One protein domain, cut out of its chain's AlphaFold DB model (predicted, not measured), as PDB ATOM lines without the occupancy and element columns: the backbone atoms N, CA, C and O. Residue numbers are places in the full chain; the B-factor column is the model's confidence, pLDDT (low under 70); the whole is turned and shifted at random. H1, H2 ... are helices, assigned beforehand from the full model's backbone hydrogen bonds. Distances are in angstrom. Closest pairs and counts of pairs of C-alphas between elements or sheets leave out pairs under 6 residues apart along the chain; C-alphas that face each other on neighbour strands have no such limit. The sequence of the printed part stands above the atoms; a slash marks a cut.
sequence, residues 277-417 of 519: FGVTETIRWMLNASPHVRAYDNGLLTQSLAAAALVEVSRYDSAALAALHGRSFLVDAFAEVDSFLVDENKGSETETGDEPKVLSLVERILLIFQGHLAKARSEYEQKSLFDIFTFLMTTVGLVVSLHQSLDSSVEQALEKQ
ATOM      1  N   PHE A 277     -26.531 -37.077  15.093       60.72
ATOM      2  CA  PHE A 277     -25.997 -38.079  16.010       60.72
ATOM      3  C   PHE A 277     -26.052 -39.437  15.310       60.72
ATOM      4  O   PHE A 277     -27.121 -39.935  14.965       60.72
ATOM      5  N   GLY A 278     -24.881 -40.009  15.041       68.62
ATOM      6  CA  GLY A 278     -24.795 -41.410  14.662       68.62
ATOM      7  C   GLY A 278     -25.126 -42.310  15.861       68.62
ATOM      8  O   GLY A 278     -25.030 -41.896  17.021       68.62
ATOM      9  N   VAL A 279     -25.525 -43.550  15.576       72.94
ATOM     10  CA  VAL A 279     -25.905 -44.574  16.559       72.94
ATOM     11  C   VAL A 279     -24.862 -44.747  17.681       72.94
ATOM     12  O   VAL A 279     -25.230 -44.894  18.846       72.94
ATOM     13  N   THR A 280     -23.565 -44.677  17.376       78.88
ATOM     14  CA  THR A 280     -22.463 -44.809  18.344       78.88
ATOM     15  C   THR A 280     -22.475 -43.688  19.370       78.88
ATOM     16  O   THR A 280     -22.290 -43.930  20.567       78.88
ATOM     17  N   GLU A 281     -22.680 -42.454  18.917       76.81
ATOM     18  CA  GLU A 281     -22.658 -41.289  19.797       76.81
ATOM     19  C   GLU A 281     -23.918 -41.250  20.667       76.81
ATOM     20  O   GLU A 281     -23.829 -40.939  21.856       76.81
ATOM     21  N   THR A 282     -25.056 -41.704  20.132       72.62
ATOM     22  CA  THR A 282     -26.282 -41.939  20.907       72.62
ATOM     23  C   THR A 282     -26.045 -42.963  22.019       72.62
ATOM     24  O   THR A 282     -26.345 -42.686  23.181       72.62
ATOM     25  N   ILE A 283     -25.433 -44.117  21.715       74.88
ATOM     26  CA  ILE A 283     -25.091 -45.149  22.716       74.88
ATOM     27  C   ILE A 283     -24.132 -44.604  23.777       74.88
ATOM     28  O   ILE A 283     -24.355 -44.805  24.973       74.88
ATOM     29  N   ARG A 284     -23.089 -43.874  23.369       79.62
ATOM     30  CA  ARG A 284     -22.131 -43.254  24.295       79.62
ATOM     31  C   ARG A 284     -22.806 -42.240  25.217       79.62
ATOM     32  O   ARG A 284     -22.519 -42.214  26.413       79.62
ATOM     33  N   TRP A 285     -23.709 -41.430  24.680       79.12
ATOM     34  CA  TRP A 285     -24.470 -40.471  25.466       79.12
ATOM     35  C   TRP A 285     -25.395 -41.175  26.472       79.12
ATOM     36  O   TRP A 285     -25.356 -40.839  27.654       79.12
ATOM     37  N   MET A 286     -26.129 -42.218  26.063       69.00
ATOM     38  CA  MET A 286     -26.998 -42.993  26.967       69.00
ATOM     39  C   MET A 286     -26.219 -43.671  28.097       69.00
ATOM     40  O   MET A 286     -26.667 -43.673  29.245       69.00
ATOM     41  N   LEU A 287     -25.030 -44.202  27.794       75.69
ATOM     42  CA  LEU A 287     -24.126 -44.773  28.795       75.69
ATOM     43  C   LEU A 287     -23.707 -43.744  29.845       75.69
ATOM     44  O   LEU A 287     -23.582 -44.072  31.026       75.69
ATOM     45  N   ASN A 288     -23.508 -42.496  29.433       77.06
ATOM     46  CA  ASN A 288     -23.171 -41.422  30.354       77.06
ATOM     47  C   ASN A 288     -24.394 -40.942  31.143       77.06
ATOM     48  O   ASN A 288     -24.258 -40.725  32.346       77.06
ATOM     49  N   ALA A 289     -25.561 -40.851  30.502       68.12
ATOM     50  CA  ALA A 289     -26.783 -40.288  31.068       68.12
ATOM     51  C   ALA A 289     -27.516 -41.215  32.055       68.12
ATOM     52  O   ALA A 289     -28.160 -40.718  32.976       68.12
ATOM     53  N   SER A 290     -27.434 -42.546  31.903       69.38
ATOM     54  CA  SER A 290     -28.211 -43.483  32.726       69.38
ATOM     55  C   SER A 290     -27.347 -44.541  33.431       69.38
ATOM     56  O   SER A 290     -26.733 -45.385  32.770       69.38
ATOM     57  N   PRO A 291     -27.341 -44.590  34.779       70.25
ATOM     58  CA  PRO A 291     -26.629 -45.628  35.525       70.25
ATOM     59  C   PRO A 291     -27.200 -47.036  35.284       70.25
ATOM     60  O   PRO A 291     -26.473 -48.014  35.443       70.25
ATOM     61  N   HIS A 292     -28.456 -47.159  34.839       66.19
ATOM     62  CA  HIS A 292     -29.060 -48.448  34.481       66.19
ATOM     63  C   HIS A 292     -28.478 -49.028  33.188       66.19
ATOM     64  O   HIS A 292     -28.319 -50.239  33.081       66.19
ATOM     65  N   VAL A 293     -28.087 -48.175  32.236       65.94
ATOM     66  CA  VAL A 293     -27.431 -48.620  30.995       65.94
ATOM     67  C   VAL A 293     -26.016 -49.134  31.293       65.94
ATOM     68  O   VAL A 293     -25.563 -50.098  30.685       65.94
ATOM     69  N   ARG A 294     -25.340 -48.569  32.305       69.81
ATOM     70  CA  ARG A 294     -24.033 -49.056  32.787       69.81
ATOM     71  C   ARG A 294     -24.106 -50.393  33.530       69.81
ATOM     72  O   ARG A 294     -23.068 -51.006  33.750       69.81
ATOM     73  N   ALA A 295     -25.298 -50.821  33.950       72.12
ATOM     74  CA  ALA A 295     -25.498 -52.095  34.637       72.12
ATOM     75  C   ALA A 295     -25.581 -53.294  33.674       72.12
ATOM     76  O   ALA A 295     -25.547 -54.437  34.133       72.12
ATOM     77  N   TYR A 296     -25.682 -53.057  32.360       73.12
ATOM     78  CA  TYR A 296     -25.569 -54.117  31.357       73.12
ATOM     79  C   TYR A 296     -24.140 -54.669  31.293       73.12
ATOM     80  O   TYR A 296     -23.173 -53.995  31.645       73.12
ATOM     81  N   ASP A 297     -24.007 -55.909  30.818       76.69
ATOM     82  CA  ASP A 297     -22.708 -56.557  30.644       76.69
ATOM     83  C   ASP A 297     -21.786 -55.707  29.748       76.69
ATOM     84  O   ASP A 297     -22.121 -55.383  28.605       76.69
ATOM     85  N   ASN A 298     -20.596 -55.372  30.258       76.88
ATOM     86  CA  ASN A 298     -19.560 -54.641  29.526       76.88
ATOM     87  C   ASN A 298     -19.224 -55.303  28.180       76.88
ATOM     88  O   ASN A 298     -18.884 -54.605  27.221       76.88
ATOM     89  N   GLY A 299     -19.335 -56.635  28.084       77.50
ATOM     90  CA  GLY A 299     -19.156 -57.369  26.833       77.50
ATOM     91  C   GLY A 299     -20.208 -56.997  25.788       77.50
ATOM     92  O   GLY A 299     -19.859 -56.640  24.661       77.50
ATOM     93  N   LEU A 300     -21.484 -56.998  26.179       75.06
ATOM     94  CA  LEU A 300     -22.607 -56.626  25.318       75.06
ATOM     95  C   LEU A 300     -22.535 -55.156  24.884       75.06
ATOM     96  O   LEU A 300     -22.784 -54.834  23.720       75.06
ATOM     97  N   LEU A 301     -22.153 -54.266  25.800       74.06
ATOM     98  CA  LEU A 301     -21.974 -52.844  25.506       74.06
ATOM     99  C   LEU A 301     -20.836 -52.609  24.509       74.06
ATOM    100  O   LEU A 301     -20.991 -51.842  23.560       74.06
ATOM    101  N   THR A 302     -19.714 -53.310  24.679       81.94
ATOM    102  CA  THR A 302     -18.567 -53.210  23.765       81.94
ATOM    103  C   THR A 302     -18.922 -53.736  22.376       81.94
ATOM    104  O   THR A 302     -18.577 -53.109  21.376       81.94
ATOM    105  N   GLN A 303     -19.650 -54.854  22.296       82.69
ATOM    106  CA  GLN A 303     -20.131 -55.407  21.027       82.69
ATOM    107  C   GLN A 303     -21.140 -54.479  20.346       82.69
ATOM    108  O   GLN A 303     -21.050 -54.268  19.139       82.69
ATOM    109  N   SER A 304     -22.051 -53.882  21.116       79.12
ATOM    110  CA  SER A 304     -23.016 -52.904  20.610       79.12
ATOM    111  C   SER A 304     -22.323 -51.658  20.058       79.12
ATOM    112  O   SER A 304     -22.621 -51.240  18.945       79.12
ATOM    113  N   LEU A 305     -21.340 -51.108  20.779       81.00
ATOM    114  CA  LEU A 305     -20.543 -49.968  20.314       81.00
ATOM    115  C   LEU A 305     -19.721 -50.302  19.065       81.00
ATOM    116  O   LEU A 305     -19.651 -49.491  18.149       81.00
ATOM    117  N   ALA A 306     -19.116 -51.491  19.008       85.19
ATOM    118  CA  ALA A 306     -18.361 -51.925  17.838       85.19
ATOM    119  C   ALA A 306     -19.269 -52.110  16.613       85.19
ATOM    120  O   ALA A 306     -18.901 -51.696  15.518       85.19
ATOM    121  N   ALA A 307     -20.458 -52.692  16.795       83.50
ATOM    122  CA  ALA A 307     -21.439 -52.858  15.729       83.50
ATOM    123  C   ALA A 307     -21.977 -51.507  15.237       83.50
ATOM    124  O   ALA A 307     -22.013 -51.281  14.031       83.50
ATOM    125  N   ALA A 308     -22.323 -50.594  16.147       82.31
ATOM    126  CA  ALA A 308     -22.766 -49.245  15.799       82.31
ATOM    127  C   ALA A 308     -21.682 -48.465  15.038       82.31
ATOM    128  O   ALA A 308     -21.949 -47.927  13.965       82.31
ATOM    129  N   ALA A 309     -20.437 -48.490  15.528       83.56
ATOM    130  CA  ALA A 309     -19.316 -47.826  14.865       83.56
ATOM    131  C   ALA A 309     -19.047 -48.420  13.478       83.56
ATOM    132  O   ALA A 309     -18.726 -47.700  12.536       83.56
ATOM    133  N   LEU A 310     -19.202 -49.737  13.332       87.12
ATOM    134  CA  LEU A 310     -19.052 -50.415  12.052       87.12
ATOM    135  C   LEU A 310     -20.140 -50.000  11.059       87.12
ATOM    136  O   LEU A 310     -19.812 -49.734   9.906       87.12
ATOM    137  N   VAL A 311     -21.399 -49.903  11.493       86.56
ATOM    138  CA  VAL A 311     -22.510 -49.411  10.659       86.56
ATOM    139  C   VAL A 311     -22.249 -47.972  10.215       86.56
ATOM    140  O   VAL A 311     -22.320 -47.681   9.022       86.56
ATOM    141  N   GLU A 312     -21.841 -47.095  11.133       84.44
ATOM    142  CA  GLU A 312     -21.528 -45.696  10.823       84.44
ATOM    143  C   GLU A 312     -20.370 -45.542   9.837       84.44
ATOM    144  O   GLU A 312     -20.474 -44.783   8.874       84.44
ATOM    145  N   VAL A 313     -19.262 -46.260  10.053       84.38
ATOM    146  CA  VAL A 313     -18.101 -46.228   9.148       84.38
ATOM    147  C   VAL A 313     -18.485 -46.780   7.776       84.38
ATOM    148  O   VAL A 313     -18.085 -46.232   6.748       84.38
ATOM    149  N   SER A 314     -19.314 -47.824   7.751       81.50
ATOM    150  CA  SER A 314     -19.750 -48.464   6.510       81.50
ATOM    151  C   SER A 314     -20.842 -47.685   5.769       81.50
ATOM    152  O   SER A 314     -21.160 -48.051   4.639       81.50
ATOM    153  N   ARG A 315     -21.349 -46.561   6.306       79.06
ATOM    154  CA  ARG A 315     -22.150 -45.596   5.521       79.06
ATOM    155  C   ARG A 315     -21.418 -45.146   4.251       79.06
ATOM    156  O   ARG A 315     -22.058 -44.806   3.260       79.06
ATOM    157  N   TYR A 316     -20.085 -45.159   4.275       74.62
ATOM    158  CA  TYR A 316     -19.232 -44.760   3.154       74.62
ATOM    159  C   TYR A 316     -18.716 -45.941   2.313       74.62
ATOM    160  O   TYR A 316     -18.125 -45.713   1.259       74.62
ATOM    161  N   ASP A 317     -18.959 -47.187   2.740       84.75
ATOM    162  CA  ASP A 317     -18.585 -48.414   2.026       84.75
ATOM    163  C   ASP A 317     -19.690 -49.480   2.154       84.75
ATOM    164  O   ASP A 317     -19.685 -50.349   3.033       84.75
ATOM    165  N   SER A 318     -20.661 -49.412   1.241       81.56
ATOM    166  CA  SER A 318     -21.825 -50.305   1.228       81.56
ATOM    167  C   SER A 318     -21.468 -51.777   0.994       81.56
ATOM    168  O   SER A 318     -22.231 -52.660   1.392       81.56
ATOM    169  N   ALA A 319     -20.306 -52.070   0.396       86.38
ATOM    170  CA  ALA A 319     -19.867 -53.438   0.142       86.38
ATOM    171  C   ALA A 319     -19.432 -54.139   1.438       86.38
ATOM    172  O   ALA A 319     -19.778 -55.305   1.656       86.38
ATOM    173  N   ALA A 320     -18.728 -53.423   2.321       82.12
ATOM    174  CA  ALA A 320     -18.334 -53.937   3.631       82.12
ATOM    175  C   ALA A 320     -19.558 -54.250   4.506       82.12
ATOM    176  O   ALA A 320     -19.634 -55.325   5.109       82.12
ATOM    177  N   LEU A 321     -20.559 -53.360   4.507       85.06
ATOM    178  CA  LEU A 321     -21.802 -53.566   5.254       85.06
ATOM    179  C   LEU A 321     -22.619 -54.747   4.712       85.06
ATOM    180  O   LEU A 321     -23.157 -55.542   5.483       85.06
ATOM    181  N   ALA A 322     -22.694 -54.907   3.387       87.56
ATOM    182  CA  ALA A 322     -23.407 -56.019   2.759       87.56
ATOM    183  C   ALA A 322     -22.798 -57.389   3.111       87.56
ATOM    184  O   ALA A 322     -23.525 -58.370   3.257       87.56
ATOM    185  N   ALA A 323     -21.476 -57.467   3.296       88.62
ATOM    186  CA  ALA A 323     -20.797 -58.706   3.685       88.62
ATOM    187  C   ALA A 323     -21.086 -59.135   5.136       88.62
ATOM    188  O   ALA A 323     -20.921 -60.311   5.485       88.62
ATOM    189  N   LEU A 324     -21.480 -58.183   5.983       86.38
ATOM    190  CA  LEU A 324     -21.775 -58.392   7.398       86.38
ATOM    191  C   LEU A 324     -23.264 -58.612   7.663       86.38
ATOM    192  O   LEU A 324     -23.605 -59.239   8.671       86.38
ATOM    193  N   HIS A 325     -24.123 -58.160   6.748       89.81
ATOM    194  CA  HIS A 325     -25.558 -58.362   6.858       89.81
ATOM    195  C   HIS A 325     -25.919 -59.847   6.995       89.81
ATOM    196  O   HIS A 325     -25.374 -60.722   6.314       89.81
ATOM    197  N   GLY A 326     -26.833 -60.144   7.914       88.69
ATOM    198  CA  GLY A 326     -27.301 -61.498   8.200       88.69
ATOM    199  C   GLY A 326     -26.321 -62.367   8.993       88.69
ATOM    200  O   GLY A 326     -26.660 -63.521   9.281       88.69
ATOM    201  N   ARG A 327     -25.135 -61.850   9.363       89.19
ATOM    202  CA  ARG A 327     -24.164 -62.535  10.241       89.19
ATOM    203  C   ARG A 327     -24.262 -62.109  11.703       89.19
ATOM    204  O   ARG A 327     -23.879 -62.885  12.570       89.19
ATOM    205  N   SER A 328     -24.743 -60.897  11.976       90.62
ATOM    206  CA  SER A 328     -24.871 -60.355  13.330       90.62
ATOM    207  C   SER A 328     -26.181 -59.597  13.475       90.62
ATOM    208  O   SER A 328     -26.422 -58.638  12.746       90.62
ATOM    209  N   PHE A 329     -26.986 -59.993  14.463       90.38
ATOM    210  CA  PHE A 329     -28.234 -59.312  14.800       90.38
ATOM    211  C   PHE A 329     -28.017 -57.818  15.086       90.38
ATOM    212  O   PHE A 329     -28.769 -56.989  14.590       90.38
ATOM    213  N   LEU A 330     -26.959 -57.467  15.829       88.50
ATOM    214  CA  LEU A 330     -26.657 -56.074  16.177       88.50
ATOM    215  C   LEU A 330     -26.358 -55.212  14.951       88.50
ATOM    216  O   LEU A 330     -26.789 -54.068  14.900       88.50
ATOM    217  N   VAL A 331     -25.617 -55.748  13.978       91.31
ATOM    218  CA  VAL A 331     -25.256 -54.993  12.768       91.31
ATOM    219  C   VAL A 331     -26.496 -54.735  11.922       91.31
ATOM    220  O   VAL A 331     -26.723 -53.596  11.529       91.31
ATOM    221  N   ASP A 332     -27.321 -55.761  11.713       92.81
ATOM    222  CA  ASP A 332     -28.567 -55.641  10.950       92.81
ATOM    223  C   ASP A 332     -29.539 -54.666  11.633       92.81
ATOM    224  O   ASP A 332     -30.115 -53.786  10.999       92.81
ATOM    225  N   ALA A 333     -29.691 -54.781  12.954       90.75
ATOM    226  CA  ALA A 333     -30.599 -53.933  13.708       90.75
ATOM    227  C   ALA A 333     -30.123 -52.473  13.775       90.75
ATOM    228  O   ALA A 333     -30.932 -51.559  13.625       90.75
ATOM    229  N   PHE A 334     -28.821 -52.230  13.958       89.94
ATOM    230  CA  PHE A 334     -28.291 -50.869  13.914       89.94
ATOM    231  C   PHE A 334     -28.318 -50.276  12.510       89.94
ATOM    232  O   PHE A 334     -28.537 -49.078  12.410       89.94
ATOM    233  N   ALA A 335     -28.167 -51.069  11.448       91.31
ATOM    234  CA  ALA A 335     -28.351 -50.583  10.080       91.31
ATOM    235  C   ALA A 335     -29.789 -50.085   9.839       91.31
ATOM    236  O   ALA A 335     -29.976 -49.045   9.210       91.31
ATOM    237  N   GLU A 336     -30.798 -50.760  10.397       94.12
ATOM    238  CA  GLU A 336     -32.191 -50.292  10.336       94.12
ATOM    239  C   GLU A 336     -32.430 -49.009  11.139       94.12
ATOM    240  O   GLU A 336     -33.088 -48.089  10.651       94.12
ATOM    241  N   VAL A 337     -31.876 -48.922  12.355       89.88
ATOM    242  CA  VAL A 337     -31.930 -47.691  13.166       89.88
ATOM    243  C   VAL A 337     -31.235 -46.543  12.430       89.88
ATOM    244  O   VAL A 337     -31.742 -45.427  12.394       89.88
ATOM    245  N   ASP A 338     -30.097 -46.818  11.803       88.62
ATOM    246  CA  ASP A 338     -29.327 -45.845  11.040       88.62
ATOM    247  C   ASP A 338     -30.104 -45.322   9.827       88.62
ATOM    248  O   ASP A 338     -30.220 -44.109   9.642       88.62
ATOM    249  N   SER A 339     -30.705 -46.226   9.044       89.75
ATOM    250  CA  SER A 339     -31.556 -45.865   7.907       89.75
ATOM    251  C   SER A 339     -32.746 -45.018   8.348       89.75
ATOM    252  O   SER A 339     -33.068 -44.031   7.691       89.75
ATOM    253  N   PHE A 340     -33.369 -45.366   9.476       89.31
ATOM    254  CA  PHE A 340     -34.474 -44.602  10.046       89.31
ATOM    255  C   PHE A 340     -34.064 -43.162  10.379       89.31
ATOM    256  O   PHE A 340     -34.721 -42.227   9.928       89.31
ATOM    257  N   LEU A 341     -32.943 -42.978  11.083       85.56
ATOM    258  CA  LEU A 341     -32.429 -41.649  11.439       85.56
ATOM    259  C   LEU A 341     -32.029 -40.825  10.202       85.56
ATOM    260  O   LEU A 341     -32.130 -39.597  10.195       85.56
ATOM    261  N   VAL A 342     -31.549 -41.480   9.142       86.62
ATOM    262  CA  VAL A 342     -31.219 -40.811   7.875       86.62
ATOM    263  C   VAL A 342     -32.480 -40.378   7.125       86.62
ATOM    264  O   VAL A 342     -32.487 -39.297   6.536       86.62
ATOM    265  N   ASP A 343     -33.536 -41.190   7.130       86.75
ATOM    266  CA  ASP A 343     -34.787 -40.867   6.442       86.75
ATOM    267  C   ASP A 343     -35.602 -39.796   7.177       86.75
ATOM    268  O   ASP A 343     -36.188 -38.931   6.527       86.75
ATOM    269  N   GLU A 344     -35.559 -39.777   8.510       82.94
ATOM    270  CA  GLU A 344     -36.131 -38.707   9.336       82.94
ATOM    271  C   GLU A 344     -35.495 -37.343   9.012       82.94
ATOM    272  O   GLU A 344     -36.188 -36.351   8.783       82.94
ATOM    273  N   ASN A 345     -34.168 -37.315   8.846       80.88
ATOM    274  CA  ASN A 345     -33.425 -36.102   8.497       80.88
ATOM    275  C   ASN A 345     -33.692 -35.563   7.086       80.88
ATOM    276  O   ASN A 345     -33.444 -34.386   6.824       80.88
ATOM    277  N   LYS A 346     -34.190 -36.387   6.155       83.88
ATOM    278  CA  LYS A 346     -34.520 -35.924   4.794       83.88
ATOM    279  C   LYS A 346     -35.802 -35.091   4.741       83.88
ATOM    280  O   LYS A 346     -36.163 -34.641   3.655       83.88
ATOM    281  N   GLY A 347     -36.451 -34.849   5.882       64.75
ATOM    282  CA  GLY A 347     -37.474 -33.819   6.015       64.75
ATOM    283  C   GLY A 347     -38.676 -34.061   5.114       64.75
ATOM    284  O   GLY A 347     -39.103 -33.149   4.408       64.75
ATOM    285  N   SER A 348     -39.228 -35.280   5.102       59.78
ATOM    286  CA  SER A 348     -40.545 -35.443   4.492       59.78
ATOM    287  C   SER A 348     -41.551 -34.662   5.342       59.78
ATOM    288  O   SER A 348     -41.934 -35.105   6.422       59.78
ATOM    289  N   GLU A 349     -41.981 -33.499   4.847       65.31
ATOM    290  CA  GLU A 349     -43.040 -32.629   5.400       65.31
ATOM    291  C   GLU A 349     -44.427 -33.307   5.434       65.31
ATOM    292  O   GLU A 349     -45.475 -32.668   5.419       65.31
ATOM    293  N   THR A 350     -44.472 -34.633   5.426       58.34
ATOM    294  CA  THR A 350     -45.699 -35.395   5.574       58.34
ATOM    295  C   THR A 350     -46.164 -35.264   7.019       58.34
ATOM    296  O   THR A 350     -45.552 -35.856   7.903       58.34
ATOM    297  N   GLU A 351     -47.259 -34.526   7.228       64.44
ATOM    298  CA  GLU A 351     -47.961 -34.241   8.500       64.44
ATOM    299  C   GLU A 351     -48.382 -35.472   9.330       64.44
ATOM    300  O   GLU A 351     -49.044 -35.353  10.361       64.44
ATOM    301  N   THR A 352     -48.041 -36.681   8.903       64.94
ATOM    302  CA  THR A 352     -48.245 -37.881   9.706       64.94
ATOM    303  C   THR A 352     -47.163 -37.917  10.781       64.94
ATOM    304  O   THR A 352     -45.990 -38.046  10.434       64.94
ATOM    305  N   GLY A 353     -47.558 -37.786  12.054       78.25
ATOM    306  CA  GLY A 353     -46.648 -37.775  13.206       78.25
ATOM    307  C   GLY A 353     -45.674 -38.960  13.251       78.25
ATOM    308  O   GLY A 353     -45.804 -39.926  12.501       78.25
ATOM    309  N   ASP A 354     -44.689 -38.907  14.144       83.12
ATOM    310  CA  ASP A 354     -43.555 -39.847  14.131       83.12
ATOM    311  C   ASP A 354     -43.904 -41.271  14.596       83.12
ATOM    312  O   ASP A 354     -43.172 -42.225  14.327       83.12
ATOM    313  N   GLU A 355     -45.066 -41.452  15.221       86.56
ATOM    314  CA  GLU A 355     -45.545 -42.733  15.753       86.56
ATOM    315  C   GLU A 355     -45.585 -43.881  14.714       86.56
ATOM    316  O   GLU A 355     -44.951 -44.913  14.959       86.56
ATOM    317  N   PRO A 356     -46.229 -43.753  13.532       90.06
ATOM    318  CA  PRO A 356     -46.197 -44.784  12.491       90.06
ATOM    319  C   PRO A 356     -44.784 -45.107  11.992       90.06
ATOM    320  O   PRO A 356     -44.500 -46.260  11.657       90.06
ATOM    321  N   LYS A 357     -43.879 -44.121  11.949       89.88
ATOM    322  CA  LYS A 357     -42.499 -44.350  11.507       89.88
ATOM    323  C   LYS A 357     -41.749 -45.187  12.543       89.88
ATOM    324  O   LYS A 357     -41.116 -46.176  12.166       89.88
ATOM    325  N   VAL A 358     -41.861 -44.849  13.830       90.44
ATOM    326  CA  VAL A 358     -41.248 -45.613  14.932       90.44
ATOM    327  C   VAL A 358     -41.801 -47.036  14.983       90.44
ATOM    328  O   VAL A 358     -41.027 -47.986  15.099       90.44
ATOM    329  N   LEU A 359     -43.118 -47.209  14.823       92.00
ATOM    330  CA  LEU A 359     -43.734 -48.535  14.775       92.00
ATOM    331  C   LEU A 359     -43.151 -49.371  13.628       92.00
ATOM    332  O   LEU A 359     -42.757 -50.516  13.842       92.00
ATOM    333  N   SER A 360     -42.992 -48.771  12.444       93.69
ATOM    334  CA  SER A 360     -42.380 -49.450  11.297       93.69
ATOM    335  C   SER A 360     -40.931 -49.879  11.564       93.69
ATOM    336  O   SER A 360     -40.517 -50.948  11.121       93.69
ATOM    337  N   LEU A 361     -40.150 -49.072  12.294       93.50
ATOM    338  CA  LEU A 361     -38.780 -49.419  12.682       93.50
ATOM    339  C   LEU A 361     -38.777 -50.618  13.636       93.50
ATOM    340  O   LEU A 361     -38.026 -51.572  13.426       93.50
ATOM    341  N   VAL A 362     -39.635 -50.591  14.658       94.06
ATOM    342  CA  VAL A 362     -39.769 -51.686  15.629       94.06
ATOM    343  C   VAL A 362     -40.177 -52.985  14.935       94.06
ATOM    344  O   VAL A 362     -39.595 -54.033  15.214       94.06
ATOM    345  N   GLU A 363     -41.118 -52.930  13.992       95.38
ATOM    346  CA  GLU A 363     -41.520 -54.087  13.189       95.38
ATOM    347  C   GLU A 363     -40.355 -54.659  12.369       95.38
ATOM    348  O   GLU A 363     -40.138 -55.873  12.376       95.38
ATOM    349  N   ARG A 364     -39.549 -53.808  11.713       95.44
ATOM    350  CA  ARG A 364     -38.362 -54.261  10.959       95.44
ATOM    351  C   ARG A 364     -37.324 -54.922  11.866       95.44
ATOM    352  O   ARG A 364     -36.843 -56.010  11.551       95.44
ATOM    353  N   ILE A 365     -37.040 -54.329  13.026       93.94
ATOM    354  CA  ILE A 365     -36.125 -54.903  14.024       93.94
ATOM    355  C   ILE A 365     -36.651 -56.253  14.537       93.94
ATOM    356  O   ILE A 365     -35.879 -57.206  14.664       93.94
ATOM    357  N   LEU A 366     -37.958 -56.369  14.795       95.25
ATOM    358  CA  LEU A 366     -38.599 -57.619  15.217       95.25
ATOM    359  C   LEU A 366     -38.465 -58.722  14.162       95.25
ATOM    360  O   LEU A 366     -38.173 -59.866  14.513       95.25
ATOM    361  N   LEU A 367     -38.635 -58.397  12.880       95.88
ATOM    362  CA  LEU A 367     -38.454 -59.359  11.787       95.88
ATOM    363  C   LEU A 367     -37.002 -59.845  11.690       95.88
ATOM    364  O   LEU A 367     -36.760 -61.048  11.560       95.88
ATOM    365  N   ILE A 368     -36.030 -58.936  11.819       95.12
ATOM    366  CA  ILE A 368     -34.600 -59.282  11.864       95.12
ATOM    367  C   ILE A 368     -34.320 -60.198  13.062       95.12
ATOM    368  O   ILE A 368     -33.665 -61.235  12.914       95.12
ATOM    369  N   PHE A 369     -34.859 -59.859  14.235       95.25
ATOM    370  CA  PHE A 369     -34.715 -60.656  15.450       95.25
ATOM    371  C   PHE A 369     -35.265 -62.074  15.272       95.25
ATOM    372  O   PHE A 369     -34.556 -63.041  15.547       95.25
ATOM    373  N   GLN A 370     -36.484 -62.219  14.742       95.81
ATOM    374  CA  GLN A 370     -37.087 -63.524  14.456       95.81
ATOM    375  C   GLN A 370     -36.232 -64.352  13.486       95.81
ATOM    376  O   GLN A 370     -36.050 -65.554  13.693       95.81
ATOM    377  N   GLY A 371     -35.656 -63.714  12.461       94.81
ATOM    378  CA  GLY A 371     -34.769 -64.369  11.500       94.81
ATOM    379  C   GLY A 371     -33.475 -64.907  12.122       94.81
ATOM    380  O   GLY A 371     -33.019 -65.990  11.749       94.81
ATOM    381  N   HIS A 372     -32.890 -64.185  13.081       94.12
ATOM    382  CA  HIS A 372     -31.716 -64.647  13.833       94.12
ATOM    383  C   HIS A 372     -32.078 -65.695  14.886       94.12
ATOM    384  O   HIS A 372     -31.369 -66.693  15.019       94.12
ATOM    385  N   LEU A 373     -33.217 -65.538  15.564       94.44
ATOM    386  CA  LEU A 373     -33.708 -66.499  16.550       94.44
ATOM    387  C   LEU A 373     -33.986 -67.870  15.917       94.44
ATOM    388  O   LEU A 373     -33.620 -68.893  16.487       94.44
ATOM    389  N   ALA A 374     -34.548 -67.900  14.703       95.38
ATOM    390  CA  ALA A 374     -34.777 -69.137  13.955       95.38
ATOM    391  C   ALA A 374     -33.477 -69.858  13.539       95.38
ATOM    392  O   ALA A 374     -33.491 -71.066  13.297       95.38
ATOM    393  N   LYS A 375     -32.353 -69.135  13.437       94.44
ATOM    394  CA  LYS A 375     -31.033 -69.694  13.092       94.44
ATOM    395  C   LYS A 375     -30.230 -70.137  14.317       94.44
ATOM    396  O   LYS A 375     -29.279 -70.904  14.149       94.44
ATOM    397  N   ALA A 376     -30.584 -69.657  15.509       94.50
ATOM    398  CA  ALA A 376     -29.884 -69.961  16.748       94.50
ATOM    399  C   ALA A 376     -30.001 -71.455  17.081       94.50
ATOM    400  O   ALA A 376     -31.098 -72.009  17.170       94.50
ATOM    401  N   ARG A 377     -28.855 -72.117  17.258       94.06
ATOM    402  CA  ARG A 377     -28.784 -73.574  17.453       94.06
ATOM    403  C   ARG A 377     -28.740 -73.973  18.919       94.06
ATOM    404  O   ARG A 377     -29.023 -75.125  19.235       94.06
ATOM    405  N   SER A 378     -28.354 -73.051  19.797       95.06
ATOM    406  CA  SER A 378     -28.214 -73.308  21.229       95.06
ATOM    407  C   SER A 378     -29.113 -72.404  22.070       95.06
ATOM    408  O   SER A 378     -29.397 -71.265  21.700       95.06
ATOM    409  N   GLU A 379     -29.515 -72.891  23.245       92.06
ATOM    410  CA  GLU A 379     -30.265 -72.095  24.229       92.06
ATOM    411  C   GLU A 379     -29.475 -70.860  24.692       92.06
ATOM    412  O   GLU A 379     -30.054 -69.810  24.958       92.06
ATOM    413  N   TYR A 380     -28.141 -70.964  24.742       88.75
ATOM    414  CA  TYR A 380     -27.270 -69.843  25.089       88.75
ATOM    415  C   TYR A 380     -27.324 -68.728  24.036       88.75
ATOM    416  O   TYR A 380     -27.464 -67.561  24.394       88.75
ATOM    417  N   GLU A 381     -27.269 -69.077  22.745       85.38
ATOM    418  CA  GLU A 381     -27.428 -68.113  21.647       85.38
ATOM    419  C   GLU A 381     -28.805 -67.451  21.681       85.38
ATOM    420  O   GLU A 381     -28.897 -66.235  21.550       85.38
ATOM    421  N   GLN A 382     -29.869 -68.226  21.910       91.75
ATOM    422  CA  GLN A 382     -31.223 -67.681  22.025       91.75
ATOM    423  C   GLN A 382     -31.325 -66.693  23.188       91.75
ATOM    424  O   GLN A 382     -31.812 -65.579  23.004       91.75
ATOM    425  N   LYS A 383     -30.814 -67.062  24.369       89.81
ATOM    426  CA  LYS A 383     -30.798 -66.181  25.540       89.81
ATOM    427  C   LYS A 383     -30.010 -64.898  25.272       89.81
ATOM    428  O   LYS A 383     -30.516 -63.815  25.536       89.81
ATOM    429  N   SER A 384     -28.816 -65.012  24.688       85.44
ATOM    430  CA  SER A 384     -28.002 -63.850  24.325       85.44
ATOM    431  C   SER A 384     -28.719 -62.945  23.320       85.44
ATOM    432  O   SER A 384     -28.723 -61.730  23.498       85.44
ATOM    433  N   LEU A 385     -29.392 -63.512  22.313       89.12
ATOM    434  CA  LEU A 385     -30.210 -62.749  21.370       89.12
ATOM    435  C   LEU A 385     -31.353 -62.007  22.075       89.12
ATOM    436  O   LEU A 385     -31.576 -60.839  21.767       89.12
ATOM    437  N   PHE A 386     -32.048 -62.634  23.030       92.06
ATOM    438  CA  PHE A 386     -33.089 -61.963  23.820       92.06
ATOM    439  C   PHE A 386     -32.534 -60.815  24.668       92.06
ATOM    440  O   PHE A 386     -33.160 -59.755  24.728       92.06
ATOM    441  N   ASP A 387     -31.365 -60.994  25.284       86.31
ATOM    442  CA  ASP A 387     -30.712 -59.946  26.072       86.31
ATOM    443  C   ASP A 387     -30.327 -58.755  25.176       86.31
ATOM    444  O   ASP A 387     -30.617 -57.602  25.507       86.31
ATOM    445  N   ILE A 388     -29.758 -59.031  23.996       85.75
ATOM    446  CA  ILE A 388     -29.421 -58.012  22.993       85.75
ATOM    447  C   ILE A 388     -30.683 -57.289  22.498       85.75
ATOM    448  O   ILE A 388     -30.709 -56.061  22.419       85.75
ATOM    449  N   PHE A 389     -31.738 -58.032  22.164       89.81
ATOM    450  CA  PHE A 389     -33.003 -57.465  21.702       89.81
ATOM    451  C   PHE A 389     -33.640 -56.568  22.767       89.81
ATOM    452  O   PHE A 389     -34.047 -55.446  22.472       89.81
ATOM    453  N   THR A 390     -33.664 -57.021  24.022       88.62
ATOM    454  CA  THR A 390     -34.175 -56.232  25.149       88.62
ATOM    455  C   THR A 390     -33.381 -54.938  25.320       88.62
ATOM    456  O   THR A 390     -33.969 -53.867  25.486       88.62
ATOM    457  N   PHE A 391     -32.049 -55.013  25.231       85.56
ATOM    458  CA  PHE A 391     -31.176 -53.840  25.279       85.56
ATOM    459  C   PHE A 391     -31.480 -52.849  24.146       85.56
ATOM    460  O   PHE A 391     -31.622 -51.648  24.389       85.56
ATOM    461  N   LEU A 392     -31.646 -53.347  22.919       87.12
ATOM    462  CA  LEU A 392     -31.956 -52.526  21.753       87.12
ATOM    463  C   LEU A 392     -33.334 -51.856  21.873       87.12
ATOM    464  O   LEU A 392     -33.447 -50.657  21.647       87.12
ATOM    465  N   MET A 393     -34.369 -52.588  22.287       89.44
ATOM    466  CA  MET A 393     -35.716 -52.030  22.465       89.44
ATOM    467  C   MET A 393     -35.763 -50.981  23.574       89.44
ATOM    468  O   MET A 393     -36.414 -49.950  23.424       89.44
ATOM    469  N   THR A 394     -35.029 -51.208  24.665       86.31
ATOM    470  CA  THR A 394     -34.889 -50.220  25.745       86.31
ATOM    471  C   THR A 394     -34.194 -48.959  25.235       86.31
ATOM    472  O   THR A 394     -34.617 -47.847  25.540       86.31
ATOM    473  N   THR A 395     -33.160 -49.134  24.413       82.81
ATOM    474  CA  THR A 395     -32.423 -48.042  23.773       82.81
ATOM    475  C   THR A 395     -33.320 -47.225  22.839       82.81
ATOM    476  O   THR A 395     -33.392 -46.007  22.978       82.81
ATOM    477  N   VAL A 396     -34.053 -47.877  21.932       86.62
ATOM    478  CA  VAL A 396     -34.989 -47.205  21.013       86.62
ATOM    479  C   VAL A 396     -36.086 -46.479  21.793       86.62
ATOM    480  O   VAL A 396     -36.343 -45.307  21.531       86.62
ATOM    481  N   GLY A 397     -36.682 -47.125  22.801       87.12
ATOM    482  CA  GLY A 397     -37.704 -46.505  23.647       87.12
ATOM    483  C   GLY A 397     -37.194 -45.274  24.398       87.12
ATOM    484  O   GLY A 397     -37.897 -44.268  24.482       87.12
ATOM    485  N   LEU A 398     -35.952 -45.316  24.891       85.38
ATOM    486  CA  LEU A 398     -35.324 -44.173  25.549       85.38
ATOM    487  C   LEU A 398     -35.103 -43.010  24.574       85.38
ATOM    488  O   LEU A 398     -35.417 -41.874  24.914       85.38
ATOM    489  N   VAL A 399     -34.603 -43.283  23.365       82.56
ATOM    490  CA  VAL A 399     -34.392 -42.256  22.331       82.56
ATOM    491  C   VAL A 399     -35.713 -41.593  21.939       82.56
ATOM    492  O   VAL A 399     -35.791 -40.366  21.926       82.56
ATOM    493  N   VAL A 400     -36.767 -42.380  21.704       84.75
ATOM    494  CA  VAL A 400     -38.104 -41.858  21.372       84.75
ATOM    495  C   VAL A 400     -38.664 -41.016  22.519       84.75
ATOM    496  O   VAL A 400     -39.139 -39.905  22.292       84.75
ATOM    497  N   SER A 401     -38.555 -41.496  23.762       83.38
ATOM    498  CA  SER A 401     -39.007 -40.743  24.937       83.38
ATOM    499  C   SER A 401     -38.259 -39.420  25.098       83.38
ATOM    500  O   SER A 401     -38.861 -38.424  25.500       83.38
ATOM    501  N   LEU A 402     -36.959 -39.394  24.800       82.25
ATOM    502  CA  LEU A 402     -36.160 -38.174  24.861       82.25
ATOM    503  C   LEU A 402     -36.557 -37.192  23.770       82.25
ATOM    504  O   LEU A 402     -36.700 -36.010  24.074       82.25
ATOM    505  N   HIS A 403     -36.793 -37.670  22.548       80.50
ATOM    506  CA  HIS A 403     -37.259 -36.830  21.448       80.50
ATOM    507  C   HIS A 403     -38.595 -36.157  21.799       80.50
ATOM    508  O   HIS A 403     -38.678 -34.934  21.834       80.50
ATOM    509  N   GLN A 404     -39.575 -36.942  22.261       80.81
ATOM    510  CA  GLN A 404     -40.876 -36.426  22.711       80.81
ATOM    511  C   GLN A 404     -40.756 -35.426  23.877       80.81
ATOM    512  O   GLN A 404     -41.482 -34.429  23.944       80.81
ATOM    513  N   SER A 405     -39.829 -35.666  24.813       80.88
ATOM    514  CA  SER A 405     -39.589 -34.740  25.930       80.88
ATOM    515  C   SER A 405     -38.936 -33.426  25.487       80.88
ATOM    516  O   SER A 405     -39.238 -32.370  26.042       80.88
ATOM    517  N   LEU A 406     -38.057 -33.476  24.480       78.50
ATOM    518  CA  LEU A 406     -37.386 -32.297  23.945       78.50
ATOM    519  C   LEU A 406     -38.362 -31.441  23.146       78.50
ATOM    520  O   LEU A 406     -38.402 -30.235  23.376       78.50
ATOM    521  N   ASP A 407     -39.187 -32.046  22.294       76.69
ATOM    522  CA  ASP A 407     -40.160 -31.308  21.487       76.69
ATOM    523  C   ASP A 407     -41.186 -30.592  22.363       76.69
ATOM    524  O   ASP A 407     -41.371 -29.382  22.242       76.69
ATOM    525  N   SER A 408     -41.760 -31.299  23.343       78.00
ATOM    526  CA  SER A 408     -42.702 -30.690  24.291       78.00
ATOM    527  C   SER A 408     -42.059 -29.585  25.139       78.00
ATOM    528  O   SER A 408     -42.681 -28.550  25.389       78.00
ATOM    529  N   SER A 409     -40.796 -29.746  25.556       79.06
ATOM    530  CA  SER A 409     -40.083 -28.704  26.302       79.06
ATOM    531  C   SER A 409     -39.749 -27.486  25.438       79.06
ATOM    532  O   SER A 409     -39.775 -26.362  25.946       79.06
ATOM    533  N   VAL A 410     -39.396 -27.690  24.167       77.81
ATOM    534  CA  VAL A 410     -39.100 -26.607  23.221       77.81
ATOM    535  C   VAL A 410     -40.375 -25.840  22.892       77.81
ATOM    536  O   VAL A 410     -40.348 -24.611  22.908       77.81
ATOM    537  N   GLU A 411     -41.491 -26.532  22.677       79.50
ATOM    538  CA  GLU A 411     -42.786 -25.909  22.406       79.50
ATOM    539  C   GLU A 411     -43.251 -25.049  23.592       79.50
ATOM    540  O   GLU A 411     -43.549 -23.868  23.415       79.50
ATOM    541  N   GLN A 412     -43.159 -25.560  24.825       82.94
ATOM    542  CA  GLN A 412     -43.455 -24.771  26.031       82.94
ATOM    543  C   GLN A 412     -42.524 -23.560  26.198       82.94
ATOM    544  O   GLN A 412     -42.955 -22.477  26.609       82.94
ATOM    545  N   ALA A 413     -41.230 -23.715  25.896       77.62
ATOM    546  CA  ALA A 413     -40.279 -22.608  25.948       77.62
ATOM    547  C   ALA A 413     -40.596 -21.543  24.885       77.62
ATOM    548  O   ALA A 413     -40.518 -20.343  25.175       77.62
ATOM    549  N   LEU A 414     -41.002 -21.972  23.689       84.38
ATOM    550  CA  LEU A 414     -41.396 -21.099  22.593       84.38
ATOM    551  C   LEU A 414     -42.691 -20.350  22.922       84.38
ATOM    552  O   LEU A 414     -42.722 -19.131  22.770       84.38
ATOM    553  N   GLU A 415     -43.716 -21.019  23.453       85.44
ATOM    554  CA  GLU A 415     -44.958 -20.385  23.924       85.44
ATOM    555  C   GLU A 415     -44.703 -19.356  25.033       85.44
ATOM    556  O   GLU A 415     -45.267 -18.253  25.053       85.44
ATOM    557  N   LYS A 416     -43.797 -19.669  25.962       87.75
ATOM    558  CA  LYS A 416     -43.393 -18.728  27.011       87.75
ATOM    559  C   LYS A 416     -42.663 -17.511  26.434       87.75
ATOM    560  O   LYS A 416     -42.838 -16.392  26.920       87.75
ATOM    561  N   GLN A 417     -41.855 -17.699  25.392       84.56
ATOM    562  CA  GLN A 417     -41.156 -16.604  24.726       84.56
ATOM    563  C   GLN A 417     -42.104 -15.750  23.872       84.56
ATOM    564  O   GLN A 417     -42.024 -14.521  23.921       84.56
TER     565      GLN A 417
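AT A GLANCE: This is residues 277 to 417 of the 519 residues of an uncharacterized protein of Azospirillum oryzae (UniProt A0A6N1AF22). What does the domain look like? Three helices, H4, H5 and H6, make an up-and-down bundle in which H6 is by far the longest and sticks out beyond the others with residues 405 to 417. A helical hairpin of H1 and H2 lies over the side of H4 away from H5, with H2 crossing H4 and the small H3 folding back beside the last residues of H2. What is it made of, and how large is it? The printed part has 141 residues with six named helices in the order H1 to H6 and no named strand, and its class is all helix. It is compact, with a radius of gyration of the C-alphas of 16.4 A, yet elongated in outline, spanning 58 by 34 by 25 A.

HOW THE PARTS SIT: How do the first helices stand? H1, residues 279 to 289, and H2, residues 298 to 314, form a helical hairpin and touch, closest at the C-alphas of Thr 280 and Ala 308, 5.1 A apart; they run opposite ways at a shallow tilt of 34.7 degrees, only just short of steep, and H2 touches H1 with residues 305 to 312 alone. H3, residues 318 to 324, forms a hairpin with H2, opposite ways at a shallow tilt of 31 degrees, and touches its residues 310 to 314 alone, with the C-alphas of Ser 314 and Leu 321 closest at 5.6 A. What do they meet next? H4, residues 329 to 345, touches H2 at a steep tilt of 51 degrees, the same way, with the C-alphas of Ala 307 and Val 331 closest at 5.3 A. H1 and H4 only just touch, with 3 pairs of C-alphas within 8 A, the closest being Val 279 and Asp 338 at 6.6 A, and they are about perpendicular at 84 degrees. How is the bundle built? H5, residues 355 to 373, runs opposite ways to H4 at a shallow tilt of 17 degrees and touches it, with the C-alphas of Ala 333 and Ile 365 closest at 5.6 A. H6, residues 379 to 417, runs opposite ways to H5 at a shallow tilt of 11 degrees and touches it with residues 382 to 393 alone, the closest C-alphas being those of Leu 373 and Gln 382 at 6.1 A. H4 and H6 are close but not clearly touching, the C-alphas of Leu 330 and Ile 388 being 7.6 A apart, while H3 is apart from H5 and H6. What do the backbones show? In H1, H2, H4, H5 and H6 every O i to N i+4 pair is within hydrogen-bond range, and in H3 2 of 3 are.

IN THESE COORDINATES: Where does the first helix begin? H1 begins at C-alpha 279, at (-25.905, -44.574, 16.559), and measures 15.2 A from first to last C-alpha. How long are the others? H2 measures 23.8 A, H3 10.2 A, H4 24.6 A, H5 26.6 A and H6 56.6 A. Where does the last one lie? H6 runs from C-alpha 379 at (-30.265, -72.095, 24.229) to C-alpha 417 at (-41.156, -16.604, 24.726).

THE WHOLE: How far does it reach? The two C-alphas farthest apart are those of Arg 377 and Gln 417, at 58.7 A. Without residues 345 to 353 and 405 to 417, which stand free, the body spans 39 by 34 by 27 A. Are there cuts or long links? The printed part has no cut and no long link; the links from H2 to H3, H3 to H4 and H5 to H6 are tight, and those from H1 to H2 and H4 to H5 are short. Where is confidence low? The mean pLDDT of the printed part is 83.6, and 14 residues are under 70, among them residues 292 to 294 and 347 to 352.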